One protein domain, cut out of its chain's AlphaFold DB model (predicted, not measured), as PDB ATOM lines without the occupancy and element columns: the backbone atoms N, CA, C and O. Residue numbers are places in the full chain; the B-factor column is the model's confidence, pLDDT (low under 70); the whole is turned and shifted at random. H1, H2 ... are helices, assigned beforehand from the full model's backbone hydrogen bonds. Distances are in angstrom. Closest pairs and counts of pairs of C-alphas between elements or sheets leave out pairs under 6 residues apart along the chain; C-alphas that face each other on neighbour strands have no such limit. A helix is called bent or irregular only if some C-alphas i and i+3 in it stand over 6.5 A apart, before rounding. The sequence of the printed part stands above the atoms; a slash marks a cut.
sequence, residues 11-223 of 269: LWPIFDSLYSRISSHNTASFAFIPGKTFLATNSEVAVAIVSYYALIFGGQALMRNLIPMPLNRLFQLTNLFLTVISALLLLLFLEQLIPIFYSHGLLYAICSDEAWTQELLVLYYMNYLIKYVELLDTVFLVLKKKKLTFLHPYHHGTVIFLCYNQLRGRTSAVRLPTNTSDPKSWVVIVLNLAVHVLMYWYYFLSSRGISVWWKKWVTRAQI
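Overview. This is residues 11 to 223 of the 269 residues of the protein "Elongation of fatty acids protein" of Neolecta irregularis (strain DAH-3) (UniProt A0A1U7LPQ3). Five long helices, H2 to H6, stand side by side in an up-and-down bundle, with H4 in the middle: H2 and H5 pack on one side of it and H3 on another, and H6 packs on H3. The short H7 folds back on H6, while the short H1 lies at the outside, slanting steeply past H3, and residues 173 to 179 stick out. The printed part has 213 residues, with seven named helices, H1 to H7 in chain order, and no named strand; the class is all helix. It is compact, with a radius of gyration of the C-alphas of 18.8 A, and spans 54 by 40 by 35 A.

Along the chain. H3, residues 72 to 111, is the longest helix, 44.6 A from C-alpha 72 at (263.562, 226.176, 251.306) to C-alpha 111 at (251.059, 233.017, 293.567). It is irregular, with C-alphas 103 and 106 9.5 A apart, and has a kink of 121 degrees near residue 105. H4, residues 118 to 143, is 39.6 A long. H2, residues 42 to 63, measures 30.9 A; H5, residues 151 to 171, 30.3 A; and H6, residues 186 to 207, 30.8 A. H1 is residues 12 to 23, beginning at C-alpha 12 (272.371, 235.609, 282.727), and H7 is residues 215 to 223, ending at C-alpha 223 (248.265, 218.980, 272.898).

Arrangement. H4 is the hub, touching three helices. H3 and H4 form a helical hairpin at a shallow tilt of 31 degrees, opposite ways, the closest C-alphas being those of Phe 75 and Phe 140, 6.9 A apart. H4 and H5 form another, at 22 degrees, closest at the C-alphas of Tyr 128 and Cys 163, 5.8 A. H4 touches H2 with residues 135 to 143 alone, the same way at a shallow tilt of 20 degrees; the closest C-alphas are those of Gln 60 and Val 142, 6.1 A apart. H2 touches H5 with residues 45 to 53 alone, closest at the C-alphas of Ile 49 and Gly 157, 6.1 A. H3 touches H6 with 33 pairs of C-alphas within 8 A, the closest those of Thr 83 and Val 197, 4.8 A. H4 and H6 are near each other. H6, with residues 195 to 202 alone, touches H7 in a helical hairpin, the C-alphas of Met 199 and Val 218 being closest at 6.3 A. H1 and H3 are close but not clearly touching, at a steep tilt of 53 degrees; their closest C-alphas are those of Trp 12 and Leu 92, 6.6 A apart. Every O i to N i+4 pair is within hydrogen-bond range in H1, H2, H6 and H7; the counts are 31 of 36 in H3, 17 of 22 in H4 and 16 of 17 in H5.

Size, cuts and confidence. The two C-alphas farthest apart are those of Asn 65 and Ser 103, at 59.8 A. The printed part has no cut. The links H1 to H2 and H5 to H6 are long. The mean pLDDT of the printed part is 80.2, and 36 residues are under 70, among them 104 to 116 and 169 to 185.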
ATOM      1  N   LEU A  11     274.396 231.889 282.658       82.81
ATOM      2  CA  LEU A  11     273.909 232.371 281.357       82.81
ATOM      3  C   LEU A  11     273.445 233.827 281.418       82.81
ATOM      4  O   LEU A  11     273.640 234.573 280.454       82.81
ATOM      5  N   TRP A  12     272.874 234.249 282.546       82.06
ATOM      6  CA  TRP A  12     272.371 235.609 282.727       82.06
ATOM      7  C   TRP A  12     273.403 236.722 282.447       82.06
ATOM      8  O   TRP A  12     273.074 237.631 281.683       82.06
ATOM      9  N   PRO A  13     274.660 236.669 282.939       82.69
ATOM     10  CA  PRO A  13     275.641 237.729 282.672       82.69
ATOM     11  C   PRO A  13     276.019 237.838 281.186       82.69
ATOM     12  O   PRO A  13     276.252 238.931 280.667       82.69
ATOM     13  N   ILE A  14     276.052 236.703 280.478       84.00
ATOM     14  CA  ILE A  14     276.305 236.660 279.031       84.00
ATOM     15  C   ILE A  14     275.142 237.323 278.291       84.00
ATOM     16  O   ILE A  14     275.358 238.133 277.385       84.00
ATOM     17  N   PHE A  15     273.912 236.999 278.692       84.75
ATOM     18  CA  PHE A  15     272.710 237.595 278.129       84.75
ATOM     19  C   PHE A  15     272.644 239.107 278.383       84.75
ATOM     20  O   PHE A  15     272.402 239.852 277.437       84.75
ATOM     21  N   ASP A  16     272.917 239.576 279.601       82.25
ATOM     22  CA  ASP A  16     272.920 241.007 279.936       82.25
ATOM     23  C   ASP A  16     273.983 241.786 279.140       82.25
ATOM     24  O   ASP A  16     273.707 242.846 278.569       82.25
ATOM     25  N   SER A  17     275.182 241.216 278.990       81.94
ATOM     26  CA  SER A  17     276.244 241.789 278.152       81.94
ATOM     27  C   SER A  17     275.837 241.878 276.676       81.94
ATOM     28  O   SER A  17     276.088 242.882 276.007       81.94
ATOM     29  N   LEU A  18     275.160 240.856 276.147       83.44
ATOM     30  CA  LEU A  18     274.657 240.875 274.774       83.44
ATOM     31  C   LEU A  18     273.504 241.878 274.610       83.44
ATOM     32  O   LEU A  18     273.476 242.641 273.644       83.44
ATOM     33  N   TYR A  19     272.569 241.899 275.558       80.69
ATOM     34  CA  TYR A  19     271.411 242.782 275.542       80.69
ATOM     35  C   TYR A  19     271.820 244.254 275.610       80.69
ATOM     36  O   TYR A  19     271.338 245.052 274.810       80.69
ATOM     37  N   SER A  20     272.751 244.603 276.499       80.56
ATOM     38  CA  SER A  20     273.258 245.972 276.648       80.56
ATOM     39  C   SER A  20     273.986 246.475 275.401       80.56
ATOM     40  O   SER A  20     273.818 247.635 275.023       80.56
ATOM     41  N   ARG A  21     274.712 245.599 274.693       82.25
ATOM     42  CA  ARG A  21     275.322 245.927 273.391       82.25
ATOM     43  C   ARG A  21     274.288 246.222 272.309       82.25
ATOM     44  O   ARG A  21     274.532 247.080 271.468       82.25
ATOM     45  N   ILE A  22     273.162 245.510 272.312       80.31
ATOM     46  CA  ILE A  22     272.127 245.629 271.275       80.31
ATOM     47  C   ILE A  22     271.144 246.768 271.578       80.31
ATOM     48  O   ILE A  22     270.766 247.504 270.673       80.31
ATOM     49  N   SER A  23     270.716 246.914 272.834       68.00
ATOM     50  CA  SER A  23     269.642 247.837 273.235       68.00
ATOM     51  C   SER A  23     270.143 249.150 273.844       68.00
ATOM     52  O   SER A  23     269.323 249.978 274.239       68.00
ATOM     53  N   SER A  24     271.463 249.346 273.962       64.06
ATOM     54  CA  SER A  24     272.113 250.515 274.591       64.06
ATOM     55  C   SER A  24     271.665 250.817 276.036       64.06
ATOM     56  O   SER A  24     272.028 251.852 276.585       64.06
ATOM     57  N   HIS A  25     270.898 249.917 276.660       67.94
ATOM     58  CA  HIS A  25     270.349 250.016 278.012       67.94
ATOM     59  C   HIS A  25     270.624 248.714 278.771       67.94
ATOM     60  O   HIS A  25     270.669 247.638 278.176       67.94
ATOM     61  N   ASN A  26     270.794 248.804 280.090       73.69
ATOM     62  CA  ASN A  26     271.048 247.652 280.957       73.69
ATOM     63  C   ASN A  26     269.726 246.926 281.297       73.69
ATOM     64  O   ASN A  26     268.700 247.590 281.494       73.69
ATOM     65  N   THR A  27     269.738 245.590 281.407       72.88
ATOM     66  CA  THR A  27     268.562 244.789 281.806       72.88
ATOM     67  C   THR A  27     267.979 245.225 283.155       72.88
ATOM     68  O   THR A  27     266.756 245.237 283.324       72.88
ATOM     69  N   ALA A  28     268.823 245.693 284.079       69.19
ATOM     70  CA  ALA A  28     268.407 246.206 285.385       69.19
ATOM     71  C   ALA A  28     267.549 247.483 285.298       69.19
ATOM     72  O   ALA A  28     266.717 247.735 286.163       69.19
ATOM     73  N   SER A  29     267.734 248.283 284.244       69.88
ATOM     74  CA  SER A  29     266.996 249.537 284.015       69.88
ATOM     75  C   SER A  29     265.771 249.374 283.112       69.88
ATOM     76  O   SER A  29     265.055 250.342 282.850       69.88
ATOM     77  N   PHE A  30     265.536 248.165 282.597       78.00
ATOM     78  CA  PHE A  30     264.475 247.927 281.633       78.00
ATOM     79  C   PHE A  30     263.091 248.077 282.275       78.00
ATOM     80  O   PHE A  30     262.736 247.370 283.214       78.00
ATOM     81  N   ALA A  31     262.262 248.949 281.711       73.25
ATOM     82  CA  ALA A  31     260.860 249.062 282.079       73.25
ATOM     83  C   ALA A  31     259.997 249.005 280.819       73.25
ATOM     84  O   ALA A  31     260.289 249.659 279.817       73.25
ATOM     85  N   PHE A  32     258.914 248.229 280.876       71.62
ATOM     86  CA  PHE A  32     257.947 248.141 279.787       71.62
ATOM     87  C   PHE A  32     256.979 249.330 279.839       71.62
ATOM     88  O   PHE A  32     255.906 249.256 280.427       71.62
ATOM     89  N   ILE A  33     257.361 250.464 279.259       74.00
ATOM     90  CA  ILE A  33     256.584 251.704 279.349       74.00
ATOM     91  C   ILE A  33     255.724 251.855 278.086       74.00
ATOM     92  O   ILE A  33     256.281 251.993 276.989       74.00
ATOM     93  N   PRO A  34     254.379 251.890 278.206       71.81
ATOM     94  CA  PRO A  34     253.501 252.130 277.067       71.81
ATOM     95  C   PRO A  34     253.878 253.424 276.334       71.81
ATOM     96  O   PRO A  34     253.972 254.484 276.949       71.81
ATOM     97  N   GLY A  35     254.112 253.338 275.022       69.69
ATOM     98  CA  GLY A  35     254.459 254.488 274.175       69.69
ATOM     99  C   GLY A  35     255.940 254.877 274.144       69.69
ATOM    100  O   GLY A  35     256.305 255.732 273.343       69.69
ATOM    101  N   LYS A  36     256.800 254.257 274.966       74.88
ATOM    102  CA  LYS A  36     258.266 254.417 274.879       74.88
ATOM    103  C   LYS A  36     258.972 253.126 274.479       74.88
ATOM    104  O   LYS A  36     259.940 253.167 273.727       74.88
ATOM    105  N   THR A  37     258.504 251.988 274.982       78.06
ATOM    106  CA  THR A  37     259.040 250.678 274.610       78.06
ATOM    107  C   THR A  37     258.459 250.243 273.261       78.06
ATOM    108  O   THR A  37     257.289 250.496 272.972       78.06
ATOM    109  N   PHE A  38     259.275 249.595 272.428       78.19
ATOM    110  CA  PHE A  38     258.851 249.102 271.118       78.19
ATOM    111  C   PHE A  38     257.680 248.110 271.247       78.19
ATOM    112  O   PHE A  38     257.719 247.213 272.090       78.19
ATOM    113  N   LEU A  39     256.643 248.282 270.416       78.31
ATOM    114  CA  LEU A  39     255.404 247.484 270.423       78.31
ATOM    115  C   LEU A  39     254.656 247.496 271.770       78.31
ATOM    116  O   LEU A  39     253.973 246.538 272.124       78.31
ATOM    117  N   ALA A  40     254.762 248.574 272.547       78.12
ATOM    118  CA  ALA A  40     254.100 248.674 273.847       78.12
ATOM    119  C   ALA A  40     252.724 249.362 273.803       78.12
ATOM    120  O   ALA A  40     252.019 249.405 274.819       78.12
ATOM    121  N   THR A  41     252.295 249.894 272.654       82.25
ATOM    122  CA  THR A  41     250.996 250.577 272.528       82.25
ATOM    123  C   THR A  41     249.885 249.675 271.988       82.25
ATOM    124  O   THR A  41     250.111 248.743 271.220       82.25
ATOM    125  N   ASN A  42     248.641 249.986 272.374       82.75
ATOM    126  CA  ASN A  42     247.466 249.235 271.920       82.75
ATOM    127  C   ASN A  42     247.301 249.321 270.404       82.75
ATOM    128  O   ASN A  42     246.924 248.345 269.763       82.75
ATOM    129  N   SER A  43     247.587 250.499 269.850       85.69
ATOM    130  CA  SER A  43     247.538 250.769 268.420       85.69
ATOM    131  C   SER A  43     248.552 249.926 267.659       85.69
ATOM    132  O   SER A  43     248.171 249.287 266.687       85.69
ATOM    133  N   GLU A  44     249.805 249.857 268.112       86.75
ATOM    134  CA  GLU A  44     250.836 249.039 267.459       86.75
ATOM    135  C   GLU A  44     250.459 247.556 267.455       86.75
ATOM    136  O   GLU A  44     250.557 246.890 266.425       86.75
ATOM    137  N   VAL A  45     249.969 247.039 268.586       86.69
ATOM    138  CA  VAL A  45     249.557 245.634 268.706       86.69
ATOM    139  C   VAL A  45     248.342 245.344 267.831       86.69
ATOM    140  O   VAL A  45     248.329 244.337 267.123       86.69
ATOM    141  N   ALA A  46     247.339 246.224 267.839       87.94
ATOM    142  CA  ALA A  46     246.154 246.082 267.000       87.94
ATOM    143  C   ALA A  46     246.518 246.119 265.510       87.94
ATOM    144  O   ALA A  46     246.093 245.244 264.759       87.94
ATOM    145  N   VAL A  47     247.358 247.072 265.095       90.69
ATOM    146  CA  VAL A  47     247.869 247.167 263.721       90.69
ATOM    147  C   VAL A  47     248.627 245.898 263.346       90.69
ATOM    148  O   VAL A  47     248.391 245.352 262.270       90.69
ATOM    149  N   ALA A  48     249.475 245.370 264.230       88.88
ATOM    150  CA  ALA A  48     250.203 244.141 263.958       88.88
ATOM    151  C   ALA A  48     249.265 242.935 263.779       88.88
ATOM    152  O   ALA A  48     249.405 242.202 262.802       88.88
ATOM    153  N   ILE A  49     248.262 242.756 264.645       88.56
ATOM    154  CA  ILE A  49     247.282 241.662 264.526       88.56
ATOM    155  C   ILE A  49     246.449 241.800 263.242       88.56
ATOM    156  O   ILE A  49     246.272 240.825 262.510       88.56
ATOM    157  N   VAL A  50     245.964 243.005 262.932       91.12
ATOM    158  CA  VAL A  50     245.197 243.265 261.706       91.12
ATOM    159  C   VAL A  50     246.060 243.011 260.470       91.12
ATOM    160  O   VAL A  50     245.620 242.318 259.553       91.12
ATOM    161  N   SER A  51     247.306 243.493 260.467       90.75
ATOM    162  CA  SER A  51     248.255 243.253 259.377       90.75
ATOM    163  C   SER A  51     248.559 241.766 259.199       90.75
ATOM    164  O   SER A  51     248.614 241.292 258.069       90.75
ATOM    165  N   TYR A  52     248.666 241.003 260.287       91.25
ATOM    166  CA  TYR A  52     248.893 239.564 260.247       91.25
ATOM    167  C   TYR A  52     247.748 238.830 259.541       91.25
ATOM    168  O   TYR A  52     247.984 238.063 258.606       91.25
ATOM    169  N   TYR A  53     246.499 239.109 259.925       91.12
ATOM    170  CA  TYR A  53     245.343 238.522 259.249       91.12
ATOM    171  C   TYR A  53     245.232 238.990 257.795       91.12
ATOM    172  O   TYR A  53     244.976 238.166 256.914       91.12
ATOM    173  N   ALA A  54     245.490 240.270 257.517       92.00
ATOM    174  CA  ALA A  54     245.502 240.799 256.155       92.00
ATOM    175  C   ALA A  54     246.551 240.095 255.275       92.00
ATOM    176  O   ALA A  54     246.240 239.705 254.151       92.00
ATOM    177  N   LEU A  55     247.761 239.856 255.792       90.88
ATOM    178  CA  LEU A  55     248.823 239.133 255.089       90.88
ATOM    179  C   LEU A  55     248.457 237.670 254.830       90.88
ATOM    180  O   LEU A  55     248.770 237.146 253.763       90.88
ATOM    181  N   ILE A  56     247.770 237.003 255.760       89.94
ATOM    182  CA  ILE A  56     247.350 235.609 255.571       89.94
ATOM    183  C   ILE A  56     246.254 235.504 254.523       89.94
ATOM    184  O   ILE A  56     246.408 234.754 253.560       89.94
ATOM    185  N   PHE A  57     245.153 236.237 254.693       89.44
ATOM    186  CA  PHE A  57     244.016 236.145 253.778       89.44
ATOM    187  C   PHE A  57     244.361 236.731 252.406       89.44
ATOM    188  O   PHE A  57     244.078 236.109 251.382       89.44
ATOM    189  N   GLY A  58     245.053 237.873 252.375       89.44
ATOM    190  CA  GLY A  58     245.556 238.485 251.147       89.44
ATOM    191  C   GLY A  58     246.604 237.616 250.456       89.44
ATOM    192  O   GLY A  58     246.520 237.387 249.251       89.44
ATOM    193  N   GLY A  59     247.544 237.045 251.214       87.44
ATOM    194  CA  GLY A  59     248.553 236.127 250.689       87.44
ATOM    195  C   GLY A  59     247.943 234.846 250.119       87.44
ATOM    196  O   GLY A  59     248.336 234.415 249.038       87.44
ATOM    197  N   GLN A  60     246.938 234.257 250.777       88.25
ATOM    198  CA  GLN A  60     246.207 233.099 250.248       88.25
ATOM    199  C   GLN A  60     245.440 233.434 248.963       88.25
ATOM    200  O   GLN A  60     245.460 232.639 248.020       88.25
ATOM    201  N   ALA A  61     244.799 234.605 248.901       89.56
ATOM    202  CA  ALA A  61     244.083 235.067 247.714       89.56
ATOM    203  C   ALA A  61     245.035 235.297 246.530       89.56
ATOM    204  O   ALA A  61     244.780 234.796 245.434       89.56
ATOM    205  N   LEU A  62     246.164 235.971 246.761       89.94
ATOM    206  CA  LEU A  62     247.183 236.228 245.741       89.94
ATOM    207  C   LEU A  62     247.828 234.925 245.254       89.94
ATOM    208  O   LEU A  62     247.946 234.679 244.053       89.94
ATOM    209  N   MET A  63     248.181 234.037 246.185       87.81
ATOM    210  CA  MET A  63     248.789 232.749 245.864       87.81
ATOM    211  C   MET A  63     247.819 231.789 245.165       87.81
ATOM    212  O   MET A  63     248.276 230.771 244.651       87.81
ATOM    213  N   ARG A  64     246.512 232.068 245.068       85.50
ATOM    214  CA  ARG A  64     245.566 231.197 244.344       85.50
ATOM    215  C   ARG A  64     245.999 230.969 242.892       85.50
ATOM    216  O   ARG A  64     245.990 229.823 242.446       85.50
ATOM    217  N   ASN A  65     246.491 232.017 242.231       86.88
ATOM    218  CA  ASN A  65     246.883 231.994 240.816       86.88
ATOM    219  C   ASN A  65     248.405 231.898 240.581       86.88
ATOM    220  O   ASN A  65     248.835 231.788 239.440       86.88
ATOM    221  N   LEU A  66     249.226 231.931 241.638       87.38
ATOM    222  CA  LEU A  66     250.694 231.893 241.531       87.38
ATOM    223  C   LEU A  66     251.268 230.484 241.721       87.38
ATOM    224  O   LEU A  66     250.594 229.580 242.203       87.38
ATOM    225  N   ILE A  67     252.536 230.277 241.379       84.94
ATOM    226  CA  ILE A  67     253.260 229.015 241.616       84.94
ATOM    227  C   ILE A  67     253.866 229.051 243.038       84.94
ATOM    228  O   ILE A  67     254.270 230.122 243.493       84.94
ATOM    229  N   PRO A  68     253.914 227.929 243.785       86.69
ATOM    230  CA  PRO A  68     254.560 227.890 245.099       86.69
ATOM    231  C   PRO A  68     256.038 228.294 245.022       86.69
ATOM    232  O   PRO A  68     256.791 227.774 244.200       86.69
ATOM    233  N   MET A  69     256.471 229.189 245.915       84.38
ATOM    234  CA  MET A  69     257.840 229.712 245.894       84.38
ATOM    235  C   MET A  69     258.831 228.759 246.593       84.38
ATOM    236  O   MET A  69     258.582 228.344 247.733       84.38
ATOM    237  N   PRO A  70     259.985 228.426 245.974       80.69
ATOM    238  CA  PRO A  70     260.974 227.507 246.541       80.69
ATOM    239  C   PRO A  70     261.871 228.186 247.597       80.69
ATOM    240  O   PRO A  70     263.090 228.257 247.466       80.69
ATOM    241  N   LEU A  71     261.285 228.651 248.701       83.62
ATOM    242  CA  LEU A  71     261.982 229.349 249.797       83.62
ATOM    243  C   LEU A  71     262.608 228.392 250.833       83.62
ATOM    244  O   LEU A  71     262.590 228.648 252.035       83.62
ATOM    245  N   ASN A  72     263.147 227.251 250.394       82.06
ATOM    246  CA  ASN A  72     263.562 226.176 251.306       82.06
ATOM    247  C   ASN A  72     264.731 226.563 252.225       82.06
ATOM    248  O   ASN A  72     264.683 226.241 253.410       82.06
ATOM    249  N   ARG A  73     265.743 227.280 251.715       86.38
ATOM    250  CA  ARG A  73     266.897 227.722 252.525       86.38
ATOM    251  C   ARG A  73     266.504 228.762 253.572       86.38
ATOM    252  O   ARG A  73     266.916 228.661 254.720       86.38
ATOM    253  N   LEU A  74     265.678 229.733 253.185       88.12
ATOM    254  CA  LEU A  74     265.211 230.774 254.101       88.12
ATOM    255  C   LEU A  74     264.310 230.186 255.197       88.12
ATOM    256  O   LEU A  74     264.465 230.511 256.373       88.12
ATOM    257  N   PHE A  75     263.438 229.244 254.828       86.25
ATOM    258  CA  PHE A  75     262.637 228.477 255.778       86.25
ATOM    259  C   PHE A  75     263.519 227.671 256.746       86.25
ATOM    260  O   PHE A  75     263.292 227.701 257.951       86.25
ATOM    261  N   GLN A  76     264.554 226.987 256.249       87.88
ATOM    262  CA  GLN A  76     265.526 226.269 257.084       87.88
ATOM    263  C   GLN A  76     266.224 227.194 258.085       87.88
ATOM    264  O   GLN A  76     266.262 226.881 259.274       87.88
ATOM    265  N   LEU A  77     266.741 228.333 257.615       91.31
ATOM    266  CA  LEU A  77     267.458 229.293 258.452       91.31
ATOM    267  C   LEU A  77     266.549 229.883 259.536       91.31
ATOM    268  O   LEU A  77     266.953 229.959 260.692       91.31
ATOM    269  N   THR A  78     265.309 230.223 259.179       90.62
ATOM    270  CA  THR A  78     264.319 230.763 260.123       90.62
ATOM    271  C   THR A  78     263.967 229.742 261.204       90.62
ATOM    272  O   THR A  78     263.991 230.071 262.384       90.62
ATOM    273  N   ASN A  79     263.708 228.481 260.834       90.94
ATOM    274  CA  ASN A  79     263.415 227.423 261.810       90.94
ATOM    275  C   ASN A  79     264.607 227.133 262.731       90.94
ATOM    276  O   ASN A  79     264.427 226.927 263.931       90.94
ATOM    277  N   LEU A  80     265.830 227.136 262.194       92.75
ATOM    278  CA  LEU A  80     267.034 226.956 263.003       92.75
ATOM    279  C   LEU A  80     267.216 228.122 263.984       92.75
ATOM    280  O   LEU A  80     267.441 227.890 265.169       92.75
ATOM    281  N   PHE A  81     267.050 229.358 263.508       93.38
ATOM    282  CA  PHE A  81     267.092 230.556 264.342       93.38
ATOM    283  C   PHE A  81     266.051 230.499 265.468       93.38
ATOM    284  O   PHE A  81     266.403 230.670 266.634       93.38
ATOM    285  N   LEU A  82     264.796 230.172 265.141       92.44
ATOM    286  CA  LEU A  82     263.713 230.034 266.117       92.44
ATOM    287  C   LEU A  82     263.979 228.915 267.132       92.44
ATOM    288  O   LEU A  82     263.654 229.071 268.308       92.44
ATOM    289  N   THR A  83     264.617 227.819 266.715       93.62
ATOM    290  CA  THR A  83     265.030 226.741 267.628       93.62
ATOM    291  C   THR A  83     266.065 227.241 268.632       93.62
ATOM    292  O   THR A  83     265.889 227.060 269.836       93.62
ATOM    293  N   VAL A  84     267.133 227.886 268.151       93.88
ATOM    294  CA  VAL A  84     268.235 228.364 268.998       93.88
ATOM    295  C   VAL A  84     267.742 229.437 269.963       93.88
ATOM    296  O   VAL A  84     267.989 229.330 271.161       93.88
ATOM    297  N   ILE A  85     266.999 230.433 269.477       92.81
ATOM    298  CA  ILE A  85     266.534 231.529 270.331       92.81
ATOM    299  C   ILE A  85     265.511 231.052 271.372       92.81
ATOM    300  O   ILE A  85     265.576 231.477 272.524       92.81
ATOM    301  N   SER A  86     264.634 230.102 271.017       93.44
ATOM    302  CA  SER A  86     263.697 229.499 271.974       93.44
ATOM    303  C   SER A  86     264.422 228.662 273.029       93.44
ATOM    304  O   SER A  86     264.029 228.685 274.192       93.44
ATOM    305  N   ALA A  87     265.493 227.951 272.654       93.00
ATOM    306  CA  ALA A  87     266.298 227.162 273.586       93.00
ATOM    307  C   ALA A  87     267.078 228.055 274.556       93.00
ATOM    308  O   ALA A  87     267.078 227.795 275.756       93.00
ATOM    309  N   LEU A  88     267.688 229.133 274.057       93.00
ATOM    310  CA  LEU A  88     268.386 230.112 274.891       93.00
ATOM    311  C   LEU A  88     267.433 230.769 275.892       93.00
ATOM    312  O   LEU A  88     267.738 230.811 277.082       93.00
ATOM    313  N   LEU A  89     266.256 231.214 275.439       91.44
ATOM    314  CA  LEU A  89     265.249 231.754 276.348       91.44
ATOM    315  C   LEU A  89     264.762 230.726 277.361       91.44
ATOM    316  O   LEU A  89     264.607 231.068 278.528       91.44
ATOM    317  N   LEU A  90     264.528 229.482 276.940       92.44
ATOM    318  CA  LEU A  90     264.115 228.418 277.850       92.44
ATOM    319  C   LEU A  90     265.142 228.221 278.968       92.44
ATOM    320  O   LEU A  90     264.757 228.150 280.132       92.44
ATOM    321  N   LEU A  91     266.431 228.166 278.630       91.69
ATOM    322  CA  LEU A  91     267.502 228.014 279.614       91.69
ATOM    323  C   LEU A  91     267.578 229.211 280.569       91.69
ATOM    324  O   LEU A  91     267.674 229.001 281.773       91.69
ATOM    325  N   LEU A  92     267.453 230.439 280.056       89.94
ATOM    326  CA  LEU A  92     267.414 231.648 280.886       89.94
ATOM    327  C   LEU A  92     266.200 231.655 281.826       89.94
ATOM    328  O   LEU A  92     266.333 231.975 283.003       89.94
ATOM    329  N   PHE A  93     265.019 231.250 281.348       88.06
ATOM    330  CA  PHE A  93     263.842 231.101 282.206       88.06
ATOM    331  C   PHE A  93     264.071 230.051 283.297       88.06
ATOM    332  O   PHE A  93     263.729 230.292 284.451       88.06
ATOM    333  N   LEU A  94     264.646 228.894 282.959       88.69
ATOM    334  CA  LEU A  94     264.923 227.837 283.932       88.69
ATOM    335  C   LEU A  94     265.943 228.280 284.986       88.69
ATOM    336  O   LEU A  94     265.722 228.032 286.166       88.69
ATOM    337  N   GLU A  95     267.002 228.979 284.586       87.19
ATOM    338  CA  GLU A  95     268.015 229.522 285.497       87.19
ATOM    339  C   GLU A  95     267.407 230.474 286.538       87.19
ATOM    340  O   GLU A  95     267.758 230.408 287.712       87.19
ATOM    341  N   GLN A  96     266.439 231.301 286.133       83.19
ATOM    342  CA  GLN A  96     265.741 232.220 287.036       83.19
ATOM    343  C   GLN A  96     264.682 231.516 287.904       83.19
ATOM    344  O   GLN A  96     264.453 231.895 289.051       83.19
ATOM    345  N   LEU A  97     264.017 230.481 287.377       82.19
ATOM    346  CA  LEU A  97     262.896 229.820 288.052       82.19
ATOM    347  C   LEU A  97     263.328 228.712 289.024       82.19
ATOM    348  O   LEU A  97     262.708 228.566 290.077       82.19
ATOM    349  N   ILE A  98     264.370 227.934 288.708       83.50
ATOM    350  CA  ILE A  98     264.842 226.808 289.541       83.50
ATOM    351  C   ILE A  98     265.156 227.239 290.988       83.50
ATOM    352  O   ILE A  98     264.670 226.571 291.905       83.50
ATOM    353  N   PRO A  99     265.878 228.351 291.239       79.81
ATOM    354  CA  PRO A  99     266.155 228.804 292.600       79.81
ATOM    355  C   PRO A  99     264.882 229.155 293.374       79.81
ATOM    356  O   PRO A  99     264.757 228.800 294.546       79.81
ATOM    357  N   ILE A 100     263.909 229.796 292.717       75.25
ATOM    358  CA  ILE A 100     262.620 230.176 293.319       75.25
ATOM    359  C   ILE A 100     261.838 228.920 293.723       75.25
ATOM    360  O   ILE A 100     261.296 228.850 294.828       75.25
ATOM    361  N   PHE A 101     261.828 227.898 292.864       76.62
ATOM    362  CA  PHE A 101     261.189 226.620 293.167       76.62
ATOM    363  C   PHE A 101     261.836 225.887 294.335       76.62
ATOM    364  O   PHE A 101     261.117 225.381 295.195       76.62
ATOM    365  N   TYR A 102     263.168 225.811 294.357       78.44
ATOM    366  CA  TYR A 102     263.893 225.064 295.380       78.44
ATOM    367  C   TYR A 102     263.753 225.708 296.765       78.44
ATOM    368  O   TYR A 102     263.643 225.010 297.766       78.44
ATOM    369  N   SER A 103     263.715 227.040 296.813       75.12
ATOM    370  CA  SER A 103     263.681 227.794 298.070       75.12
ATOM    371  C   SER A 103     262.276 227.977 298.656       75.12
ATOM    372  O   SER A 103     262.136 227.952 299.875       75.12
ATOM    373  N   HIS A 104     261.237 228.142 297.829       69.25
ATOM    374  CA  HIS A 104     259.893 228.515 298.308       69.25
ATOM    375  C   HIS A 104     258.764 227.592 297.818       69.25
ATOM    376  O   HIS A 104     257.608 227.742 298.221       69.25
ATOM    377  N   GLY A 105     259.073 226.622 296.954       69.81
ATOM    378  CA  GLY A 105     258.099 225.692 296.393       69.81
ATOM    379  C   GLY A 105     257.248 226.266 295.251       69.81
ATOM    380  O   GLY A 105     257.271 227.452 294.916       69.81
ATOM    381  N   LEU A 106     256.467 225.383 294.623       66.56
ATOM    382  CA  LEU A 106     255.724 225.669 293.388       66.56
ATOM    383  C   LEU A 106     254.553 226.646 293.582       66.56
ATOM    384  O   LEU A 106     254.315 227.489 292.723       66.56
ATOM    385  N   LEU A 107     253.845 226.576 294.714       63.38
ATOM    386  CA  LEU A 107     252.723 227.481 294.998       63.38
ATOM    387  C   LEU A 107     253.190 228.923 295.207       63.38
ATOM    388  O   LEU A 107     252.561 229.849 294.698       63.38
ATOM    389  N   TYR A 108     254.320 229.121 295.888       65.81
ATOM    390  CA  TYR A 108     254.902 230.449 296.052       65.81
ATOM    391  C   TYR A 108     255.379 231.013 294.704       65.81
ATOM    392  O   TYR A 108     255.082 232.160 294.385       65.81
ATOM    393  N   ALA A 109     256.019 230.197 293.858       64.38
ATOM    394  CA  ALA A 109     256.461 230.617 292.524       64.38
ATOM    395  C   ALA A 109     255.308 231.047 291.586       64.38
ATOM    396  O   ALA A 109     255.512 231.858 290.676       64.38
ATOM    397  N   ILE A 110     254.098 230.513 291.792       63.62
ATOM    398  CA  ILE A 110     252.906 230.840 290.993       63.62
ATOM    399  C   ILE A 110     252.136 232.033 291.576       63.62
ATOM    400  O   ILE A 110     251.686 232.884 290.806       63.62
ATOM    401  N   CYS A 111     251.986 232.095 292.903       60.47
ATOM    402  CA  CYS A 111     251.059 233.017 293.567       60.47
ATOM    403  C   CYS A 111     251.730 234.236 294.216       60.47
ATOM    404  O   CYS A 111     251.074 235.263 294.368       60.47
ATOM    405  N   SER A 112     253.003 234.153 294.615       61.69
ATOM    406  CA  SER A 112     253.688 235.271 295.279       61.69
ATOM    407  C   SER A 112     254.095 236.322 294.264       61.69
ATOM    408  O   SER A 112     254.738 235.978 293.275       61.69
ATOM    409  N   ASP A 113     253.812 237.601 294.516       62.81
ATOM    410  CA  ASP A 113     254.258 238.701 293.659       62.81
ATOM    411  C   ASP A 113     255.785 238.841 293.611       62.81
ATOM    412  O   ASP A 113     256.320 239.125 292.534       62.81
ATOM    413  N   GLU A 114     256.479 238.495 294.699       63.41
ATOM    414  CA  GLU A 114     257.940 238.582 294.859       63.41
ATOM    415  C   GLU A 114     258.715 237.642 293.927       63.41
ATOM    416  O   GLU A 114     259.838 237.945 293.541       63.41
ATOM    417  N   ALA A 115     258.100 236.551 293.456       65.06
ATOM    418  CA  ALA A 115     258.706 235.658 292.460       65.06
ATOM    419  C   ALA A 115     258.840 236.291 291.049       65.06
ATOM    420  O   ALA A 115     259.041 235.591 290.064       65.06
ATOM    421  N   TRP A 116     258.558 237.591 290.894       67.12
ATOM    422  CA  TRP A 116     258.661 238.322 289.631       67.12
ATOM    423  C   TRP A 116     259.863 239.238 289.740       67.12
ATOM    424  O   TRP A 116     259.776 240.335 290.290       67.12
ATOM    425  N   THR A 117     260.986 238.748 289.242       76.62
ATOM    426  CA  THR A 117     262.243 239.477 289.272       76.62
ATOM    427  C   THR A 117     262.374 240.373 288.040       76.62
ATOM    428  O   THR A 117     261.639 240.233 287.052       76.62
ATOM    429  N   GLN A 118     263.295 241.328 288.110       79.75
ATOM    430  CA  GLN A 118     263.584 242.249 287.011       79.75
ATOM    431  C   GLN A 118     264.088 241.487 285.774       79.75
ATOM    432  O   GLN A 118     263.713 241.777 284.638       79.75
ATOM    433  N   GLU A 119     264.873 240.447 286.010       82.06
ATOM    434  CA  GLU A 119     265.405 239.526 285.020       82.06
ATOM    435  C   GLU A 119     264.272 238.826 284.263       82.06
ATOM    436  O   GLU A 119     264.235 238.811 283.030       82.06
ATOM    437  N   LEU A 120     263.278 238.323 285.001       80.75
ATOM    438  CA  LEU A 120     262.127 237.646 284.423       80.75
ATOM    439  C   LEU A 120     261.306 238.600 283.538       80.75
ATOM    440  O   LEU A 120     260.877 238.194 282.461       80.75
ATOM    441  N   LEU A 121     261.135 239.870 283.936       83.31
ATOM    442  CA  LEU A 121     260.446 240.894 283.134       83.31
ATOM    443  C   LEU A 121     261.092 241.077 281.753       83.31
ATOM    444  O   LEU A 121     260.382 241.120 280.743       83.31
ATOM    445  N   VAL A 122     262.424 241.151 281.697       84.44
ATOM    446  CA  VAL A 122     263.162 241.248 280.430       84.44
ATOM    447  C   VAL A 122     262.938 239.994 279.585       84.44
ATOM    448  O   VAL A 122     262.670 240.106 278.388       84.44
ATOM    449  N   LEU A 123     262.970 238.804 280.190       87.06
ATOM    450  CA  LEU A 123     262.713 237.546 279.481       87.06
ATOM    451  C   LEU A 123     261.280 237.455 278.939       87.06
ATOM    452  O   LEU A 123     261.081 236.983 277.818       87.06
ATOM    453  N   TYR A 124     260.281 237.951 279.675       85.81
ATOM    454  CA  TYR A 124     258.907 238.057 279.173       85.81
ATOM    455  C   TYR A 124     258.816 238.976 277.956       85.81
ATOM    456  O   TYR A 124     258.154 238.626 276.977       85.81
ATOM    457  N   TYR A 125     259.497 240.122 277.996       86.38
ATOM    458  CA  TYR A 125     259.551 241.039 276.863       86.38
ATOM    459  C   TYR A 125     260.267 240.420 275.652       86.38
ATOM    460  O   TYR A 125     259.770 240.508 274.532       86.38
ATOM    461  N   MET A 126     261.374 239.705 275.864       88.25
ATOM    462  CA  MET A 126     262.064 238.978 274.790       88.25
ATOM    463  C   MET A 126     261.193 237.897 274.161       88.25
ATOM    464  O   MET A 126     261.101 237.806 272.936       88.25
ATOM    465  N   ASN A 127     260.514 237.101 274.989       89.75
ATOM    466  CA  ASN A 127     259.576 236.097 274.505       89.75
ATOM    467  C   ASN A 127     258.454 236.746 273.681       89.75
ATOM    468  O   ASN A 127     258.116 236.239 272.615       89.75
ATOM    469  N   TYR A 128     257.925 237.887 274.133       88.62
ATOM    470  CA  TYR A 128     256.924 238.661 273.404       88.62
ATOM    471  C   TYR A 128     257.419 239.104 272.019       88.62
ATOM    472  O   TYR A 128     256.712 238.892 271.034       88.62
ATOM    473  N   LEU A 129     258.644 239.627 271.906       89.62
ATOM    474  CA  LEU A 129     259.227 240.000 270.612       89.62
ATOM    475  C   LEU A 129     259.378 238.797 269.671       89.62
ATOM    476  O   LEU A 129     259.053 238.892 268.487       89.62
ATOM    477  N   ILE A 130     259.803 237.643 270.186       91.06
ATOM    478  CA  ILE A 130     259.940 236.424 269.374       91.06
ATOM    479  C   ILE A 130     258.593 235.966 268.816       91.06
ATOM    480  O   ILE A 130     258.559 235.472 267.692       91.06
ATOM    481  N   LYS A 131     257.468 236.213 269.503       89.25
ATOM    482  CA  LYS A 131     256.133 235.889 268.963       89.25
ATOM    483  C   LYS A 131     255.807 236.629 267.671       89.25
ATOM    484  O   LYS A 131     255.113 236.066 266.829       89.25
ATOM    485  N   TYR A 132     256.357 237.824 267.463       89.19
ATOM    486  CA  TYR A 132     256.253 238.515 266.176       89.19
ATOM    487  C   TYR A 132     257.113 237.861 265.097       89.19
ATOM    488  O   TYR A 132     256.672 237.737 263.957       89.19
ATOM    489  N   VAL A 133     258.312 237.392 265.448       90.38
ATOM    490  CA  VAL A 133     259.187 236.666 264.513       90.38
ATOM    491  C   VAL A 133     258.552 235.336 264.094       90.38
ATOM    492  O   VAL A 133     258.632 234.956 262.929       90.38
ATOM    493  N   GLU A 134     257.845 234.663 265.004       89.56
ATOM    494  CA  GLU A 134     257.095 233.434 264.710       89.56
ATOM    495  C   GLU A 134     255.989 233.643 263.659       89.56
ATOM    496  O   GLU A 134     255.650 232.699 262.947       89.56
ATOM    497  N   LEU A 135     255.470 234.866 263.477       88.19
ATOM    498  CA  LEU A 135     254.493 235.158 262.416       88.19
ATOM    499  C   LEU A 135     255.069 234.955 261.010       88.19
ATOM    500  O   LEU A 135     254.318 234.648 260.079       88.19
ATOM    501  N   LEU A 136     256.392 235.085 260.848       87.38
ATOM    502  CA  LEU A 136     257.065 234.822 259.576       87.38
ATOM    503  C   LEU A 136     256.904 233.360 259.143       87.38
ATOM    504  O   LEU A 136     256.823 233.095 257.945       87.38
ATOM    505  N   ASP A 137     256.786 232.416 260.084       86.81
ATOM    506  CA  ASP A 137     256.532 231.007 259.763       86.81
ATOM    507  C   ASP A 137     255.187 230.842 259.042       86.81
ATOM    508  O   ASP A 137     255.107 230.213 257.981       86.81
ATOM    509  N   THR A 138     254.140 231.514 259.535       87.31
ATOM    510  CA  THR A 138     252.832 231.495 258.875       87.31
ATOM    511  C   THR A 138     252.908 232.088 257.466       87.31
ATOM    512  O   THR A 138     252.319 231.533 256.535       87.31
ATOM    513  N   VAL A 139     253.681 233.163 257.275       87.75
ATOM    514  CA  VAL A 139     253.916 233.759 255.951       87.75
ATOM    515  C   VAL A 139     254.600 232.755 255.018       87.75
ATOM    516  O   VAL A 139     254.120 232.530 253.906       87.75
ATOM    517  N   PHE A 140     255.658 232.068 255.462       87.75
ATOM    518  CA  PHE A 140     256.322 231.043 254.649       87.75
ATOM    519  C   PHE A 140     255.390 229.888 254.268       87.75
ATOM    520  O   PHE A 140     255.463 229.390 253.141       87.75
ATOM    521  N   LEU A 141     254.494 229.473 255.164       86.94
ATOM    522  CA  LEU A 141     253.504 228.437 254.872       86.94
ATOM    523  C   LEU A 141     252.506 228.877 253.791       86.94
ATOM    524  O   LEU A 141     252.228 228.087 252.882       86.94
ATOM    525  N   VAL A 142     252.033 230.130 253.833       88.12
ATOM    526  CA  VAL A 142     251.179 230.715 252.781       88.12
ATOM    527  C   VAL A 142     251.914 230.724 251.435       88.12
ATOM    528  O   VAL A 142     251.394 230.213 250.441       88.12
ATOM    529  N   LEU A 143     253.155 231.220 251.406       86.88
ATOM    530  CA  LEU A 143     253.958 231.330 250.181       86.88
ATOM    531  C   LEU A 143     254.335 229.967 249.575       86.88
ATOM    532  O   LEU A 143     254.511 229.836 248.361       86.88
ATOM    533  N   LYS A 144     254.428 228.921 250.402       84.81
ATOM    534  CA  LYS A 144     254.663 227.536 249.962       84.81
ATOM    535  C   LYS A 144     253.376 226.778 249.628       84.81
ATOM    536  O   LYS A 144     253.448 225.576 249.361       84.81
ATOM    537  N   LYS A 145     252.210 227.439 249.663       83.56
ATOM    538  CA  LYS A 145     250.879 226.828 249.494       83.56
ATOM    539  C   LYS A 145     250.649 225.614 250.400       83.56
ATOM    540  O   LYS A 145     250.022 224.630 250.006       83.56
ATOM    541  N   LYS A 146     251.194 225.641 251.617       83.19
ATOM    542  CA  LYS A 146     250.954 224.581 252.600       83.19
ATOM    543  C   LYS A 146     249.613 224.827 253.289       83.19
ATOM    544  O   LYS A 146     249.229 225.965 253.536       83.19
ATOM    545  N   LYS A 147     248.884 223.743 253.579       77.50
ATOM    546  CA  LYS A 147     247.573 223.823 254.231       77.50
ATOM    547  C   LYS A 147     247.738 224.377 255.645       77.50
ATOM    548  O   LYS A 147     248.321 223.719 256.501       77.50
ATOM    549  N   LEU A 148     247.188 225.563 255.873       80.50
ATOM    550  CA  LEU A 148     247.071 226.175 257.190       80.50
ATOM    551  C   LEU A 148     245.775 225.691 257.835       80.50
ATOM    552  O   LEU A 148     244.694 225.845 257.266       80.50
ATOM    553  N   THR A 149     245.870 225.066 259.005       83.88
ATOM    554  CA  THR A 149     244.687 224.775 259.820       83.88
ATOM    555  C   THR A 149     244.219 226.060 260.489       83.88
ATOM    556  O   THR A 149     245.046 226.891 260.845       83.88
ATOM    557  N   PHE A 150     242.909 226.223 260.702       78.06
ATOM    558  CA  PHE A 150     242.341 227.407 261.368       78.06
ATOM    559  C   PHE A 150     242.965 227.680 262.748       78.06
ATOM    560  O   PHE A 150     243.162 228.831 263.132       78.06
ATOM    561  N   LEU A 151     243.338 226.615 263.463       82.19
ATOM    562  CA  LEU A 151     243.927 226.714 264.794       82.19
ATOM    563  C   LEU A 151     245.259 227.474 264.800       82.19
ATOM    564  O   LEU A 151     245.540 228.176 265.760       82.19
ATOM    565  N   HIS A 152     246.068 227.360 263.745       83.25
ATOM    566  CA  HIS A 152     247.401 227.962 263.702       83.25
ATOM    567  C   HIS A 152     247.363 229.508 263.708       83.25
ATOM    568  O   HIS A 152     247.903 230.096 264.645       83.25
ATOM    569  N   PRO A 153     246.691 230.198 262.764       84.69
ATOM    570  CA  PRO A 153     246.618 231.656 262.787       84.69
ATOM    571  C   PRO A 153     245.761 232.204 263.929       84.69
ATOM    572  O   PRO A 153     246.046 233.282 264.446       84.69
ATOM    573  N   TYR A 154     244.744 231.461 264.378       84.31
ATOM    574  CA  TYR A 154     244.008 231.813 265.593       84.31
ATOM    575  C   TYR A 154     244.924 231.800 266.826       84.31
ATOM    576  O   TYR A 154     244.935 232.751 267.608       84.31
ATOM    577  N   HIS A 155     245.736 230.751 266.971       84.69
ATOM    578  CA  HIS A 155     246.702 230.624 268.054       84.69
ATOM    579  C   HIS A 155     247.736 231.750 268.024       84.69
ATOM    580  O   HIS A 155     247.888 232.431 269.033       84.69
ATOM    581  N   HIS A 156     248.399 231.988 266.886       86.50
ATOM    582  CA  HIS A 156     249.435 233.021 266.762       86.50
ATOM    583  C   HIS A 156     248.908 234.437 267.051       86.50
ATOM    584  O   HIS A 156     249.552 235.187 267.785       86.50
ATOM    585  N   GLY A 157     247.705 234.778 266.574       83.62
ATOM    586  CA  GLY A 157     247.060 236.046 266.928       83.62
ATOM    587  C   GLY A 157     246.743 236.146 268.425       83.62
ATOM    588  O   GLY A 157     247.032 237.159 269.066       83.62
ATOM    589  N   THR A 158     246.217 235.066 269.010       82.38
ATOM    590  CA  THR A 158     245.846 235.027 270.431       82.38
ATOM    591  C   THR A 158     247.068 235.123 271.347       82.38
ATOM    592  O   THR A 158     247.030 235.868 272.323       82.38
ATOM    593  N   VAL A 159     248.170 234.417 271.065       83.38
ATOM    594  CA  VAL A 159     249.359 234.433 271.944       83.38
ATOM    595  C   VAL A 159     250.052 235.793 271.982       83.38
ATOM    596  O   VAL A 159     250.517 236.181 273.052       83.38
ATOM    597  N   ILE A 160     250.059 236.546 270.875       86.25
ATOM    598  CA  ILE A 160     250.573 237.926 270.850       86.25
ATOM    599  C   ILE A 160     249.737 238.818 271.762       86.25
ATOM    600  O   ILE A 160     250.282 239.524 272.611       86.25
ATOM    601  N   PHE A 161     248.411 238.743 271.631       82.62
ATOM    602  CA  PHE A 161     247.501 239.497 272.485       82.62
ATOM    603  C   PHE A 161     247.661 239.117 273.963       82.62
ATOM    604  O   PHE A 161     247.709 239.993 274.826       82.62
ATOM    605  N   LEU A 162     247.797 237.825 274.273       80.62
ATOM    606  CA  LEU A 162     247.996 237.351 275.643       80.62
ATOM    607  C   LEU A 162     249.320 237.845 276.241       80.62
ATOM    608  O   LEU A 162     249.314 238.353 277.360       80.62
ATOM    609  N   CYS A 163     250.431 237.752 275.504       83.69
ATOM    610  CA  CYS A 163     251.737 238.236 275.966       83.69
ATOM    611  C   CYS A 163     251.739 239.759 276.178       83.69
ATOM    612  O   CYS A 163     252.293 240.245 277.164       83.69
ATOM    613  N   TYR A 164     251.060 240.508 275.305       83.50
ATOM    614  CA  TYR A 164     250.897 241.952 275.457       83.50
ATOM    615  C   TYR A 164     250.117 242.327 276.724       83.50
ATOM    616  O   TYR A 164     250.574 243.151 277.520       83.50
ATOM    617  N   ASN A 165     248.957 241.699 276.949       78.19
ATOM    618  CA  ASN A 165     248.161 241.948 278.153       78.19
ATOM    619  C   ASN A 165     248.910 241.542 279.422       78.19
ATOM    620  O   ASN A 165     248.810 242.237 280.428       78.19
ATOM    621  N   GLN A 166     249.705 240.473 279.367       76.38
ATOM    622  CA  GLN A 166     250.530 240.048 280.491       76.38
ATOM    623  C   GLN A 166     251.586 241.099 280.873       76.38
ATOM    624  O   GLN A 166     251.742 241.400 282.055       76.38
ATOM    625  N   LEU A 167     252.290 241.677 279.894       76.62
ATOM    626  CA  LEU A 167     253.262 242.746 280.147       76.62
ATOM    627  C   LEU A 167     252.568 244.016 280.664       76.62
ATOM    628  O   LEU A 167     253.008 244.620 281.638       76.62
ATOM    629  N   ARG A 168     251.423 244.386 280.081       72.06
ATOM    630  CA  ARG A 168     250.654 245.566 280.506       72.06
ATOM    631  C   ARG A 168     249.994 245.463 281.866       72.06
ATOM    632  O   ARG A 168     249.912 246.492 282.537       72.06
ATOM    633  N   GLY A 169     249.474 244.293 282.231       61.22
ATOM    634  CA  GLY A 169     248.769 244.073 283.497       61.22
ATOM    635  C   GLY A 169     249.649 244.365 284.713       61.22
ATOM    636  O   GLY A 169     249.141 244.659 285.787       61.22
ATOM    637  N   ARG A 170     250.975 244.369 284.525       53.97
ATOM    638  CA  ARG A 170     251.971 244.760 285.529       53.97
ATOM    639  C   ARG A 170     252.408 246.223 285.442       53.97
ATOM    640  O   ARG A 170     252.718 246.800 286.478       53.97
ATOM    641  N   THR A 171     252.475 246.822 284.247       47.06
ATOM    642  CA  THR A 171     253.060 248.171 284.067       47.06
ATOM    643  C   THR A 171     252.043 249.298 283.903       47.06
ATOM    644  O   THR A 171     252.402 250.473 283.951       47.06
ATOM    645  N   SER A 172     250.761 248.980 283.727       32.81
ATOM    646  CA  SER A 172     249.715 249.999 283.689       32.81
ATOM    647  C   SER A 172     249.373 250.431 285.116       32.81
ATOM    648  O   SER A 172     248.933 249.621 285.921       32.81
ATOM    649  N   ALA A 173     249.490 251.732 285.402       34.91
ATOM    650  CA  ALA A 173     248.995 252.376 286.627       34.91
ATOM    651  C   ALA A 173     247.485 252.157 286.879       34.91
ATOM    652  O   ALA A 173     246.983 252.449 287.962       34.91
ATOM    653  N   VAL A 174     246.761 251.592 285.906       35.25
ATOM    654  CA  VAL A 174     245.482 250.918 286.136       35.25
ATOM    655  C   VAL A 174     245.776 249.566 286.775       35.25
ATOM    656  O   VAL A 174     245.658 248.506 286.161       35.25
ATOM    657  N   ARG A 175     246.143 249.619 288.054       36.91
ATOM    658  CA  ARG A 175     245.787 248.551 288.971       36.91
ATOM    659  C   ARG A 175     244.278 248.402 288.823       36.91
ATOM    660  O   ARG A 175     243.538 249.316 289.188       36.91
ATOM    661  N   LEU A 176     243.803 247.299 288.246       34.56
ATOM    662  CA  LEU A 176     242.424 246.905 288.516       34.56
ATOM    663  C   LEU A 176     242.261 246.976 290.049       34.56
ATOM    664  O   LEU A 176     243.187 246.587 290.764       34.56
ATOM    665  N   PRO A 177     241.148 247.513 290.579       37.25
ATOM    666  CA  PRO A 177     240.976 247.755 292.018       37.25
ATOM    667  C   PRO A 177     240.983 246.463 292.850       37.25
ATOM    668  O   PRO A 177     240.830 246.472 294.068       37.25
ATOM    669  N   THR A 178     241.181 245.331 292.197       37.06
ATOM    670  CA  THR A 178     241.400 244.040 292.794       37.06
ATOM    671  C   THR A 178     242.902 243.851 293.034       37.06
ATOM    672  O   THR A 178     243.692 243.748 292.098       37.06
ATOM    673  N   ASN A 179     243.297 243.798 294.311       37.09
ATOM    674  CA  ASN A 179     244.554 243.208 294.792       37.09
ATOM    675  C   ASN A 179     244.624 241.717 294.383       37.09
ATOM    676  O   ASN A 179     244.558 240.829 295.231       37.09
ATOM    677  N   THR A 180     244.647 241.427 293.086       38.97
ATOM    678  CA  THR A 180     244.621 240.074 292.540       38.97
ATOM    679  C   THR A 180     245.975 239.809 291.930       38.97
ATOM    680  O   THR A 180     246.347 240.386 290.913       38.97
ATOM    681  N   SER A 181     246.726 238.946 292.602       42.72
ATOM    682  CA  SER A 181     247.931 238.329 292.082       42.72
ATOM    683  C   SER A 181     247.514 237.462 290.894       42.72
ATOM    684  O   SER A 181     247.074 236.326 291.076       42.72
ATOM    685  N   ASP A 182     247.554 238.015 289.680       47.19
ATOM    686  CA  ASP A 182     247.307 237.223 288.477       47.19
ATOM    687  C   ASP A 182     248.266 236.023 288.481       47.19
ATOM    688  O   ASP A 182     249.479 236.213 288.655       47.19
ATOM    689  N   PRO A 183     247.768 234.787 288.299       50.69
ATOM    690  CA  PRO A 183     248.623 233.616 288.283       50.69
ATOM    691  C   PRO A 183     249.700 233.761 287.227       50.69
ATOM    692  O   PRO A 183     249.437 233.985 286.037       50.69
ATOM    693  N   LYS A 184     250.942 233.638 287.683       62.97
ATOM    694  CA  LYS A 184     252.094 233.938 286.850       62.97
ATOM    695  C   LYS A 184     252.153 232.971 285.674       62.97
ATOM    696  O   LYS A 184     252.283 231.761 285.835       62.97
ATOM    697  N   SER A 185     252.077 233.521 284.463       66.19
ATOM    698  CA  SER A 185     251.984 232.726 283.233       66.19
ATOM    699  C   SER A 185     253.330 232.158 282.753       66.19
ATOM    700  O   SER A 185     253.373 231.579 281.666       66.19
ATOM    701  N   TRP A 186     254.423 232.254 283.534       74.00
ATOM    702  CA  TRP A 186     255.717 231.655 283.160       74.00
ATOM    703  C   TRP A 186     255.590 230.151 282.893       74.00
ATOM    704  O   TRP A 186     256.263 229.663 281.996       74.00
ATOM    705  N   VAL A 187     254.696 229.423 283.585       75.75
ATOM    706  CA  VAL A 187     254.467 227.980 283.349       75.75
ATOM    707  C   VAL A 187     254.103 227.730 281.886       75.75
ATOM    708  O   VAL A 187     254.676 226.866 281.224       75.75
ATOM    709  N   VAL A 188     253.164 228.521 281.365       79.75
ATOM    710  CA  VAL A 188     252.682 228.400 279.986       79.75
ATOM    711  C   VAL A 188     253.778 228.791 279.000       79.75
ATOM    712  O   VAL A 188     253.923 228.143 277.966       79.75
ATOM    713  N   ILE A 189     254.582 229.806 279.329       84.88
ATOM    714  CA  ILE A 189     255.685 230.263 278.477       84.88
ATOM    715  C   ILE A 189     256.809 229.233 278.414       84.88
ATOM    716  O   ILE A 189     257.233 228.885 277.319       84.88
ATOM    717  N   VAL A 190     257.259 228.701 279.549       86.56
ATOM    718  CA  VAL A 190     258.319 227.683 279.612       86.56
ATOM    719  C   VAL A 190     257.901 226.427 278.849       86.56
ATOM    720  O   VAL A 190     258.670 225.918 278.035       86.56
ATOM    721  N   LEU A 191     256.658 225.964 279.032       86.25
ATOM    722  CA  LEU A 191     256.122 224.837 278.266       86.25
ATOM    723  C   LEU A 191     256.042 225.151 276.769       86.25
ATOM    724  O   LEU A 191     256.396 224.304 275.950       86.25
ATOM    725  N   ASN A 192     255.614 226.361 276.400       89.00
ATOM    726  CA  ASN A 192     255.566 226.775 275.003       89.00
ATOM    727  C   ASN A 192     256.960 226.832 274.368       89.00
ATOM    728  O   ASN A 192     257.136 226.291 273.280       89.00
ATOM    729  N   LEU A 193     257.945 227.415 275.051       90.44
ATOM    730  CA  LEU A 193     259.333 227.462 274.598       90.44
ATOM    731  C   LEU A 193     259.905 226.049 274.436       90.44
ATOM    732  O   LEU A 193     260.492 225.752 273.399       90.44
ATOM    733  N   ALA A 194     259.664 225.145 275.388       90.50
ATOM    734  CA  ALA A 194     260.103 223.752 275.295       90.50
ATOM    735  C   ALA A 194     259.508 223.030 274.075       90.50
ATOM    736  O   ALA A 194     260.225 222.371 273.317       90.50
ATOM    737  N   VAL A 195     258.205 223.189 273.835       90.75
ATOM    738  CA  VAL A 195     257.550 222.622 272.650       90.75
ATOM    739  C   VAL A 195     258.046 223.288 271.366       90.75
ATOM    740  O   VAL A 195     258.231 222.590 270.371       90.75
ATOM    741  N   HIS A 196     258.303 224.598 271.368       90.44
ATOM    742  CA  HIS A 196     258.831 225.332 270.215       90.44
ATOM    743  C   HIS A 196     260.237 224.866 269.838       90.44
ATOM    744  O   HIS A 196     260.491 224.634 268.658       90.44
ATOM    745  N   VAL A 197     261.117 224.619 270.812       92.31
ATOM    746  CA  VAL A 197     262.436 224.015 270.561       92.31
ATOM    747  C   VAL A 197     262.281 222.676 269.842       92.31
ATOM    748  O   VAL A 197     262.891 222.463 268.796       92.31
ATOM    749  N   LEU A 198     261.419 221.786 270.345       91.12
ATOM    750  CA  LEU A 198     261.205 220.469 269.735       91.12
ATOM    751  C   LEU A 198     260.551 220.553 268.348       91.12
ATOM    752  O   LEU A 198     260.924 219.811 267.436       91.12
ATOM    753  N   MET A 199     259.567 221.437 268.184       90.62
ATOM    754  CA  MET A 199     258.796 221.594 266.955       90.62
ATOM    755  C   MET A 199     259.636 222.207 265.831       90.62
ATOM    756  O   MET A 199     259.693 221.637 264.740       90.62
ATOM    757  N   TYR A 200     260.341 223.310 266.095       90.50
ATOM    758  CA  TYR A 200     261.188 223.953 265.091       90.50
ATOM    759  C   TYR A 200     262.410 223.109 264.741       90.50
ATOM    760  O   TYR A 200     262.766 223.013 263.564       90.50
ATOM    761  N   TRP A 201     262.982 222.393 265.716       90.62
ATOM    762  CA  TRP A 201     264.043 221.429 265.441       90.62
ATOM    763  C   TRP A 201     263.560 220.304 264.521       90.62
ATOM    764  O   TRP A 201     264.226 219.947 263.547       90.62
ATOM    765  N   TYR A 202     262.356 219.782 264.774       90.19
ATOM    766  CA  TYR A 202     261.726 218.797 263.899       90.19
ATOM    767  C   TYR A 202     261.513 219.336 262.476       90.19
ATOM    768  O   TYR A 202     261.833 218.638 261.510       90.19
ATOM    769  N   TYR A 203     261.021 220.569 262.316       86.69
ATOM    770  CA  TYR A 203     260.836 221.173 260.991       86.69
ATOM    771  C   TYR A 203     262.154 221.427 260.264       86.69
ATOM    772  O   TYR A 203     262.241 221.170 259.058       86.69
ATOM    773  N   PHE A 204     263.198 221.829 260.986       88.38
ATOM    774  CA  PHE A 204     264.541 221.940 260.435       88.38
ATOM    775  C   PHE A 204     265.039 220.587 259.899       88.38
ATOM    776  O   PHE A 204     265.385 220.489 258.720       88.38
ATOM    777  N   LEU A 205     264.975 219.516 260.697       88.12
ATOM    778  CA  LEU A 205     265.373 218.168 260.264       88.12
ATOM    779  C   LEU A 205     264.542 217.662 259.078       88.12
ATOM    780  O   LEU A 205     265.098 217.181 258.087       88.12
ATOM    781  N   SER A 206     263.219 217.837 259.133       85.31
ATOM    782  CA  SER A 206     262.315 217.426 258.056       85.31
ATOM    783  C   SER A 206     262.614 218.161 256.750       85.31
ATOM    784  O   SER A 206     262.489 217.576 255.676       85.31
ATOM    785  N   SER A 207     263.022 219.428 256.819       83.75
ATOM    786  CA  SER A 207     263.377 220.214 255.637       83.75
ATOM    787  C   SER A 207     264.735 219.840 255.027       83.75
ATOM    788  O   SER A 207     264.981 220.190 253.874       83.75
ATOM    789  N   ARG A 208     265.589 219.104 255.757       85.25
ATOM    790  CA  ARG A 208     266.821 218.475 255.240       85.25
ATOM    791  C   ARG A 208     266.583 217.084 254.639       85.25
ATOM    792  O   ARG A 208     267.534 216.460 254.186       85.25
ATOM    793  N   GLY A 209     265.339 216.598 254.639       81.50
ATOM    794  CA  GLY A 209     264.985 215.269 254.130       81.50
ATOM    795  C   GLY A 209     265.188 214.134 255.137       81.50
ATOM    796  O   GLY A 209     265.067 212.971 254.765       81.50
ATOM    797  N   ILE A 210     265.466 214.442 256.409       85.62
ATOM    798  CA  ILE A 210     265.631 213.428 257.454       85.62
ATOM    799  C   ILE A 210     264.246 213.025 257.970       85.62
ATOM    800  O   ILE A 210     263.506 213.846 258.519       85.62
ATOM    801  N   SER A 211     263.877 211.754 257.804       78.94
ATOM    802  CA  SER A 211     262.623 211.216 258.332       78.94
ATOM    803  C   SER A 211     262.746 210.932 259.827       78.94
ATOM    804  O   SER A 211     263.466 210.028 260.244       78.94
ATOM    805  N   VAL A 212     262.014 211.686 260.641       83.62
ATOM    806  CA  VAL A 212     262.071 211.583 262.102       83.62
ATOM    807  C   VAL A 212     260.903 210.740 262.630       83.62
ATOM    808  O   VAL A 212     259.735 211.087 262.421       83.62
ATOM    809  N   TRP A 213     261.190 209.641 263.344       84.75
ATOM    810  CA  TRP A 213     260.156 208.716 263.843       84.75
ATOM    811  C   TRP A 213     259.301 209.310 264.971       84.75
ATOM    812  O   TRP A 213     258.133 208.951 265.130       84.75
ATOM    813  N   TRP A 214     259.840 210.263 265.739       84.94
ATOM    814  CA  TRP A 214     259.163 210.850 266.897       84.94
ATOM    815  C   TRP A 214     258.197 211.996 266.564       84.94
ATOM    816  O   TRP A 214     257.729 212.683 267.470       84.94
ATOM    817  N   LYS A 215     257.801 212.173 265.294       81.88
ATOM    818  CA  LYS A 215     256.826 213.209 264.894       81.88
ATOM    819  C   LYS A 215     255.518 213.163 265.700       81.88
ATOM    820  O   LYS A 215     254.948 214.199 266.019       81.88
ATOM    821  N   LYS A 216     255.065 211.957 266.081       84.50
ATOM    822  CA  LYS A 216     253.844 211.759 266.885       84.50
ATOM    823  C   LYS A 216     253.986 212.315 268.308       84.50
ATOM    824  O   LYS A 216     253.006 212.790 268.871       84.50
ATOM    825  N   TRP A 217     255.190 212.267 268.881       86.69
ATOM    826  CA  TRP A 217     255.465 212.795 270.218       86.69
ATOM    827  C   TRP A 217     255.449 214.322 270.242       86.69
ATOM    828  O   TRP A 217     254.931 214.892 271.194       86.69
ATOM    829  N   VAL A 218     255.898 214.974 269.164       85.56
ATOM    830  CA  VAL A 218     255.823 216.440 269.025       85.56
ATOM    831  C   VAL A 218     254.368 216.914 269.072       85.56
ATOM    832  O   VAL A 218     254.035 217.812 269.840       85.56
ATOM    833  N   THR A 219     253.466 216.262 268.331       84.69
ATOM    834  CA  THR A 219     252.035 216.613 268.358       84.69
ATOM    835  C   THR A 219     251.396 216.342 269.722       84.69
ATOM    836  O   THR A 219     250.587 217.137 270.193       84.69
ATOM    837  N   ARG A 220     251.774 215.250 270.400       85.62
ATOM    838  CA  ARG A 220     251.307 214.973 271.770       85.62
ATOM    839  C   ARG A 220     251.771 216.049 272.750       85.62
ATOM    840  O   ARG A 220     250.963 216.510 273.548       85.62
ATOM    841  N   ALA A 221     253.025 216.488 272.650       85.00
ATOM    842  CA  ALA A 221     253.569 217.555 273.484       85.00
ATOM    843  C   ALA A 221     252.824 218.885 273.274       85.00
ATOM    844  O   ALA A 221     252.483 219.552 274.246       85.00
ATOM    845  N   GLN A 222     252.474 219.225 272.027       85.12
ATOM    846  CA  GLN A 222     251.646 220.399 271.713       85.12
ATOM    847  C   GLN A 222     250.254 220.322 272.353       85.12
ATOM    848  O   GLN A 222     249.788 221.295 272.940       85.12
ATOM    849  N   ILE A 223     249.587 219.165 272.280       84.06
ATOM    850  CA  ILE A 223     248.265 218.980 272.898       84.06
ATOM    851  C   ILE A 223     248.366 219.101 274.424       84.06
ATOM    852  O   ILE A 223     247.564 219.803 275.033       84.06
TER     853      ILE A 223